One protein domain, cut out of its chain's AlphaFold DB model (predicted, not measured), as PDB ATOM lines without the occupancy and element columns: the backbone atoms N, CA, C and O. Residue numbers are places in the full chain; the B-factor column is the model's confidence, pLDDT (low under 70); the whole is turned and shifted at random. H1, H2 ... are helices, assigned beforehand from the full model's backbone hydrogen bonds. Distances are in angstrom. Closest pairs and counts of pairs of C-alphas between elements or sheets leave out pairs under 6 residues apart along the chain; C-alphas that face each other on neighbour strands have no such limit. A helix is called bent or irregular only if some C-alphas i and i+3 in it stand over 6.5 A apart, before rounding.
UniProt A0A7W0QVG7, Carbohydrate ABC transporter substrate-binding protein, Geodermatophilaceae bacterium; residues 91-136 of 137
ATOM      1  N   SER A  91     214.331 282.072 201.328       84.31
ATOM      2  CA  SER A  91     213.192 282.721 200.684       84.31
ATOM      3  C   SER A  91     212.186 283.319 201.677       84.31
ATOM      4  O   SER A  91     211.633 284.386 201.401       84.31
ATOM      5  N   ASP A  92     212.004 282.706 202.856       79.81
ATOM      6  CA  ASP A  92     211.100 283.191 203.916       79.81
ATOM      7  C   ASP A  92     211.567 284.525 204.522       79.81
ATOM      8  O   ASP A  92     210.770 285.295 205.064       79.81
ATOM      9  N   GLN A  93     212.873 284.796 204.474       81.62
ATOM     10  CA  GLN A  93     213.499 285.943 205.139       81.62
ATOM     11  C   GLN A  93     213.752 287.128 204.199       81.62
ATOM     12  O   GLN A  93     214.224 288.180 204.646       81.62
ATOM     13  N   MET A  94     213.455 286.979 202.908       86.44
ATOM     14  CA  MET A  94     213.805 287.951 201.874       86.44
ATOM     15  C   MET A  94     212.568 288.592 201.227       86.44
ATOM     16  O   MET A  94     211.457 288.070 201.341       86.44
ATOM     17  N   PRO A  95     212.713 289.758 200.563       86.81
ATOM     18  CA  PRO A  95     211.615 290.395 199.853       86.81
ATOM     19  C   PRO A  95     210.958 289.434 198.850       86.81
ATOM     20  O   PRO A  95     211.668 288.656 198.206       86.81
ATOM     21  N   PRO A  96     209.629 289.516 198.645       84.50
ATOM     22  CA  PRO A  96     208.923 288.653 197.698       84.50
ATOM     23  C   PRO A  96     209.487 288.687 196.272       84.50
ATOM     24  O   PRO A  96     209.450 287.670 195.582       84.50
ATOM     25  N   ASP A  97     210.029 289.832 195.848       84.94
ATOM     26  CA  ASP A  97     210.651 290.014 194.530       84.94
ATOM     27  C   ASP A  97     211.931 289.171 194.361       84.94
ATOM     28  O   ASP A  97     212.291 288.812 193.240       84.94
ATOM     29  N   PHE A  98     212.591 288.806 195.466       89.94
ATOM     30  CA  PHE A  98     213.716 287.876 195.469       89.94
ATOM     31  C   PHE A  98     213.274 286.438 195.761       89.94
ATOM     32  O   PHE A  98     213.462 285.565 194.918       89.94
ATOM     33  N   GLY A  99     212.700 286.182 196.940       84.44
ATOM     34  CA  GLY A  99     212.510 284.815 197.448       84.44
ATOM     35  C   GLY A  99     211.144 284.196 197.141       84.44
ATOM     36  O   GLY A  99     211.025 282.995 196.923       84.44
ATOM     37  N   GLY A 100     210.089 285.013 197.116       79.12
ATOM     38  CA  GLY A 100     208.707 284.520 197.203       79.12
ATOM     39  C   GLY A 100     207.960 284.359 195.877       79.12
ATOM     40  O   GLY A 100     206.861 283.801 195.865       79.12
ATOM     41  N   THR A 101     208.501 284.862 194.764       83.06
ATOM     42  CA  THR A 101     207.769 284.926 193.488       83.06
ATOM     43  C   THR A 101     208.153 283.773 192.551       83.06
ATOM     44  O   THR A 101     209.294 283.714 192.087       83.06
ATOM     45  N   PRO A 102     207.214 282.869 192.194       82.88
ATOM     46  CA  PRO A 102     207.508 281.747 191.307       82.88
ATOM     47  C   PRO A 102     208.078 282.196 189.957       82.88
ATOM     48  O   PRO A 102     207.495 283.035 189.267       82.88
ATOM     49  N   GLY A 103     209.196 281.589 189.555       84.69
ATOM     50  CA  GLY A 103     209.839 281.871 188.269       84.69
ATOM     51  C   GLY A 103     210.555 283.223 188.195       84.69
ATOM     52  O   GLY A 103     210.866 283.672 187.092       84.69
ATOM     53  N   GLN A 104     210.828 283.861 189.335       87.19
ATOM     54  CA  GLN A 104     211.636 285.079 189.440       87.19
ATOM     55  C   GLN A 104     212.660 284.939 190.576       87.19
ATOM     56  O   GLN A 104     212.600 283.974 191.340       87.19
ATOM     57  N   GLY A 105     213.615 285.873 190.637       90.44
ATOM     58  CA  GLY A 105     214.602 285.967 191.714       90.44
ATOM     59  C   GLY A 105     215.303 284.643 192.031       90.44
ATOM     60  O   GLY A 105     215.712 283.905 191.131       90.44
ATOM     61  N   GLU A 106     215.409 284.344 193.322       92.88
ATOM     62  CA  GLU A 106     215.995 283.126 193.877       92.88
ATOM     63  C   GLU A 106     215.430 281.857 193.236       92.88
ATOM     64  O   GLU A 106     216.186 280.994 192.790       92.88
ATOM     65  N   TRP A 107     214.101 281.754 193.133       89.75
ATOM     66  CA  TRP A 107     213.445 280.537 192.662       89.75
ATOM     67  C   TRP A 107     213.816 280.234 191.203       89.75
ATOM     68  O   TRP A 107     214.114 279.088 190.856       89.75
ATOM     69  N   ALA A 108     213.827 281.238 190.321       92.56
ATOM     70  CA  ALA A 108     214.285 281.036 188.943       92.56
ATOM     71  C   ALA A 108     215.760 280.624 188.895       92.56
ATOM     72  O   ALA A 108     216.102 279.627 188.261       92.56
ATOM     73  N   ILE A 109     216.615 281.350 189.618       95.12
ATOM     74  CA  ILE A 109     218.066 281.147 189.589       95.12
ATOM     75  C   ILE A 109     218.450 279.750 190.104       95.12
ATOM     76  O   ILE A 109     219.282 279.077 189.494       95.12
ATOM     77  N   LEU A 110     217.828 279.277 191.190       94.19
ATOM     78  CA  LEU A 110     218.095 277.944 191.740       94.19
ATOM     79  C   LEU A 110     217.541 276.816 190.855       94.19
ATOM     80  O   LEU A 110     218.153 275.749 190.785       94.19
ATOM     81  N   GLN A 111     216.430 277.032 190.140       93.50
ATOM     82  CA  GLN A 111     215.945 276.074 189.136       93.50
ATOM     83  C   GLN A 111     216.891 275.976 187.936       93.50
ATOM     84  O   GLN A 111     217.180 274.866 187.483       93.50
ATOM     85  N   ASP A 112     217.396 277.110 187.446       94.94
ATOM     86  CA  ASP A 112     218.369 277.140 186.352       94.94
ATOM     87  C   ASP A 112     219.676 276.447 186.765       94.94
ATOM     88  O   ASP A 112     220.218 275.644 186.005       94.94
ATOM     89  N   PHE A 113     220.136 276.664 188.002       96.31
ATOM     90  CA  PHE A 113     221.282 275.946 188.561       96.31
ATOM     91  C   PHE A 113     221.027 274.441 188.711       96.31
ATOM     92  O   PHE A 113     221.909 273.634 188.429       96.31
ATOM     93  N   LEU A 114     219.823 274.030 189.118       95.19
ATOM     94  CA  LEU A 114     219.467 272.610 189.169       95.19
ATOM     95  C   LEU A 114     219.476 271.972 187.769       95.19
ATOM     96  O   LEU A 114     219.855 270.806 187.628       95.19
ATOM     97  N   ALA A 115     219.064 272.719 186.742       95.62
ATOM     98  CA  ALA A 115     219.084 272.267 185.355       95.62
ATOM     99  C   ALA A 115     220.512 272.188 184.777       95.62
ATOM    100  O   ALA A 115     220.806 271.255 184.025       95.62
ATOM    101  N   ASP A 116     221.395 273.122 185.144       95.50
ATOM    102  CA  ASP A 116     222.819 273.129 184.785       95.50
ATOM    103  C   ASP A 116     223.708 273.564 185.972       95.50
ATOM    104  O   ASP A 116     224.000 274.752 186.148       95.50
ATOM    105  N   PRO A 117     224.209 272.608 186.778       95.50
ATOM    106  CA  PRO A 117     224.952 272.913 187.999       95.50
ATOM    107  C   PRO A 117     226.436 273.222 187.751       95.50
ATOM    108  O   PRO A 117     227.239 273.241 188.687       95.50
ATOM    109  N   THR A 118     226.851 273.415 186.496       96.00
ATOM    110  CA  THR A 118     228.275 273.552 186.145       96.00
ATOM    111  C   THR A 118     228.894 274.887 186.558       96.00
ATOM    112  O   THR A 118     230.117 274.985 186.639       96.00
ATOM    113  N   SER A 119     228.075 275.906 186.832       92.50
ATOM    114  CA  SER A 119     228.529 277.289 187.021       92.50
ATOM    115  C   SER A 119     228.136 277.872 188.385       92.50
ATOM    116  O   SER A 119     227.459 278.894 188.453       92.50
ATOM    117  N   VAL A 120     228.602 277.251 189.478       95.81
ATOM    118  CA  VAL A 120     228.319 277.665 190.873       95.81
ATOM    119  C   VAL A 120     228.606 279.152 191.120       95.81
ATOM    120  O   VAL A 120     227.748 279.862 191.638       95.81
ATOM    121  N   ASP A 121     229.779 279.643 190.706       96.62
ATOM    122  CA  ASP A 121     230.171 281.045 190.918       96.62
ATOM    123  C   ASP A 121     229.234 282.025 190.195       96.62
ATOM    124  O   ASP A 121     228.931 283.104 190.703       96.62
ATOM    125  N   ALA A 122     228.747 281.646 189.008       96.19
ATOM    126  CA  ALA A 122     227.816 282.467 188.244       96.19
ATOM    127  C   ALA A 122     226.426 282.484 188.895       96.19
ATOM    128  O   ALA A 122     225.810 283.544 188.978       96.19
ATOM    129  N   THR A 123     225.958 281.339 189.399       96.88
ATOM    130  CA  THR A 123     224.712 281.241 190.171       96.88
ATOM    131  C   THR A 123     224.778 282.099 191.429       96.88
ATOM    132  O   THR A 123     223.864 282.882 191.673       96.88
ATOM    133  N   ALA A 124     225.873 282.019 192.190       95.88
ATOM    134  CA  ALA A 124     226.072 282.845 193.377       95.88
ATOM    135  C   ALA A 124     226.048 284.344 193.032       95.88
ATOM    136  O   ALA A 124     225.329 285.113 193.665       95.88
ATOM    137  N   ALA A 125     226.753 284.761 191.974       96.81
ATOM    138  CA  ALA A 125     226.736 286.152 191.522       96.81
ATOM    139  C   ALA A 125     225.339 286.623 191.073       96.81
ATOM    140  O   ALA A 125     224.979 287.779 191.301       96.81
ATOM    141  N   ALA A 126     224.546 285.747 190.448       95.56
ATOM    142  CA  ALA A 126     223.176 286.056 190.049       95.56
ATOM    143  C   ALA A 126     222.246 286.226 191.262       95.56
ATOM    144  O   ALA A 126     221.445 287.161 191.272       95.56
ATOM    145  N   LEU A 127     222.377 285.370 192.284       95.00
ATOM    146  CA  LEU A 127     221.631 285.498 193.541       95.00
ATOM    147  C   LEU A 127     221.946 286.830 194.230       95.00
ATOM    148  O   LEU A 127     221.030 287.578 194.555       95.00
ATOM    149  N   GLU A 128     223.225 287.180 194.373       94.06
ATOM    150  CA  GLU A 128     223.642 288.455 194.977       94.06
ATOM    151  C   GLU A 128     223.101 289.669 194.205       94.06
ATOM    152  O   GLU A 128     222.608 290.630 194.798       94.06
ATOM    153  N   ALA A 129     223.143 289.624 192.869       94.62
ATOM    154  CA  ALA A 129     222.605 290.696 192.035       94.62
ATOM    155  C   ALA A 129     221.081 290.840 192.183       94.62
ATOM    156  O   ALA A 129     220.584 291.960 192.301       94.62
ATOM    157  N   ALA A 130     220.345 289.725 192.202       93.31
ATOM    158  CA  ALA A 130     218.896 289.732 192.383       93.31
ATOM    159  C   ALA A 130     218.496 290.202 193.792       93.31
ATOM    160  O   ALA A 130     217.534 290.954 193.933       93.31
ATOM    161  N   ALA A 131     219.250 289.816 194.826       91.69
ATOM    162  CA  ALA A 131     219.032 290.305 196.182       91.69
ATOM    163  C   ALA A 131     219.254 291.826 196.253       91.69
ATOM    164  O   ALA A 131     218.398 292.550 196.760       91.69
ATOM    165  N   ALA A 132     220.358 292.332 195.692       92.19
ATOM    166  CA  ALA A 132     220.655 293.765 195.679       92.19
ATOM    167  C   ALA A 132     219.566 294.600 194.979       92.19
ATOM    168  O   ALA A 132     219.233 295.686 195.454       92.19
ATOM    169  N   ASP A 133     218.998 294.094 193.881       90.75
ATOM    170  CA  ASP A 133     217.885 294.743 193.176       90.75
ATOM    171  C   ASP A 133     216.608 294.762 194.034       90.75
ATOM    172  O   ASP A 133     215.994 295.815 194.219       90.75
ATOM    173  N   ALA A 134     216.259 293.628 194.651       89.44
ATOM    174  CA  ALA A 134     215.050 293.484 195.462       89.44
ATOM    175  C   ALA A 134     215.051 294.335 196.746       89.44
ATOM    176  O   ALA A 134     213.992 294.772 197.200       89.44
ATOM    177  N   TYR A 135     216.220 294.587 197.342       85.12
ATOM    178  CA  TYR A 135     216.334 295.453 198.523       85.12
ATOM    179  C   TYR A 135     216.364 296.952 198.192       85.12
ATOM    180  O   TYR A 135     216.266 297.757 199.119       85.12
ATOM    181  N   GLY A 136     216.443 297.325 196.909       71.19
ATOM    182  CA  GLY A 136     216.477 298.713 196.454       71.19
ATOM    183  C   GLY A 136     217.711 299.462 196.961       71.19
ATOM    184  O   GLY A 136     217.695 300.024 198.054       71.19
TER     185      GLY A 136
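Overview. This is residues 91 to 136 of the 137 residues of the protein "Carbohydrate ABC transporter substrate-binding protein" of Geodermatophilaceae bacterium (UniProt A0A7W0QVG7). Two helices, H2 and H3, lie side by side as a helical hairpin, and a short helix, H1, packs by the beginning of H2 and the last residues of H3, away from the hairpin's turn. The turn, with residues 114 to 121, sticks out at the other end of the long axis. The printed part has 46 residues with three named helices, H1, H2 and H3 in that order, and no named strand: its class is all helix. It is compact, with a radius of gyration of the C-alphas of 10.1 A, yet elongated in outline, spanning 29 by 18 by 14 A.

Along the chain. H1 is residues 96 to 100, beginning with C-alpha 96 at (208.923, 288.653, 197.698). H1 is neither bent nor irregular, but only just: C-alphas 97 and 100 are 6.4 A apart. H2, residues 105 to 115, measures 15.8 A from first to last C-alpha, with C-alpha 105 at (214.602, 285.967, 191.714). H3, residues 120 to 134, is the longest at 21.2 A and ends with C-alpha 134 at (215.050, 293.484, 195.462).

Arrangement. H1 and H2 touch only at the corner by their link, the closest C-alphas being those of Phe 98 and Gly 105, 4.3 A apart. H2 and H3 form a helical hairpin: they touch at a shallow tilt of 16 degrees, opposite ways, and their closest C-alphas, those of Gly 105 and Ala 130, are 5.7 A apart. H3 touches H1 with residues 130 to 134 alone; the closest C-alphas, those of Asp 97 and Ala 134, are 5.7 A apart. In H1, H2 and H3 every O i to N i+4 pair is within hydrogen-bond range.

Size, cuts and confidence. The C-alphas farthest apart, those of Thr 118 and Gly 136, are 29.6 A apart. Without residues 114 to 121, which stand free, the body spans 21 by 18 by 13 A. The printed part has no cut, and both links, H1 to H2 and H2 to H3, are tight. The mean pLDDT of the printed part is 90.5, and no printed residue is under 70.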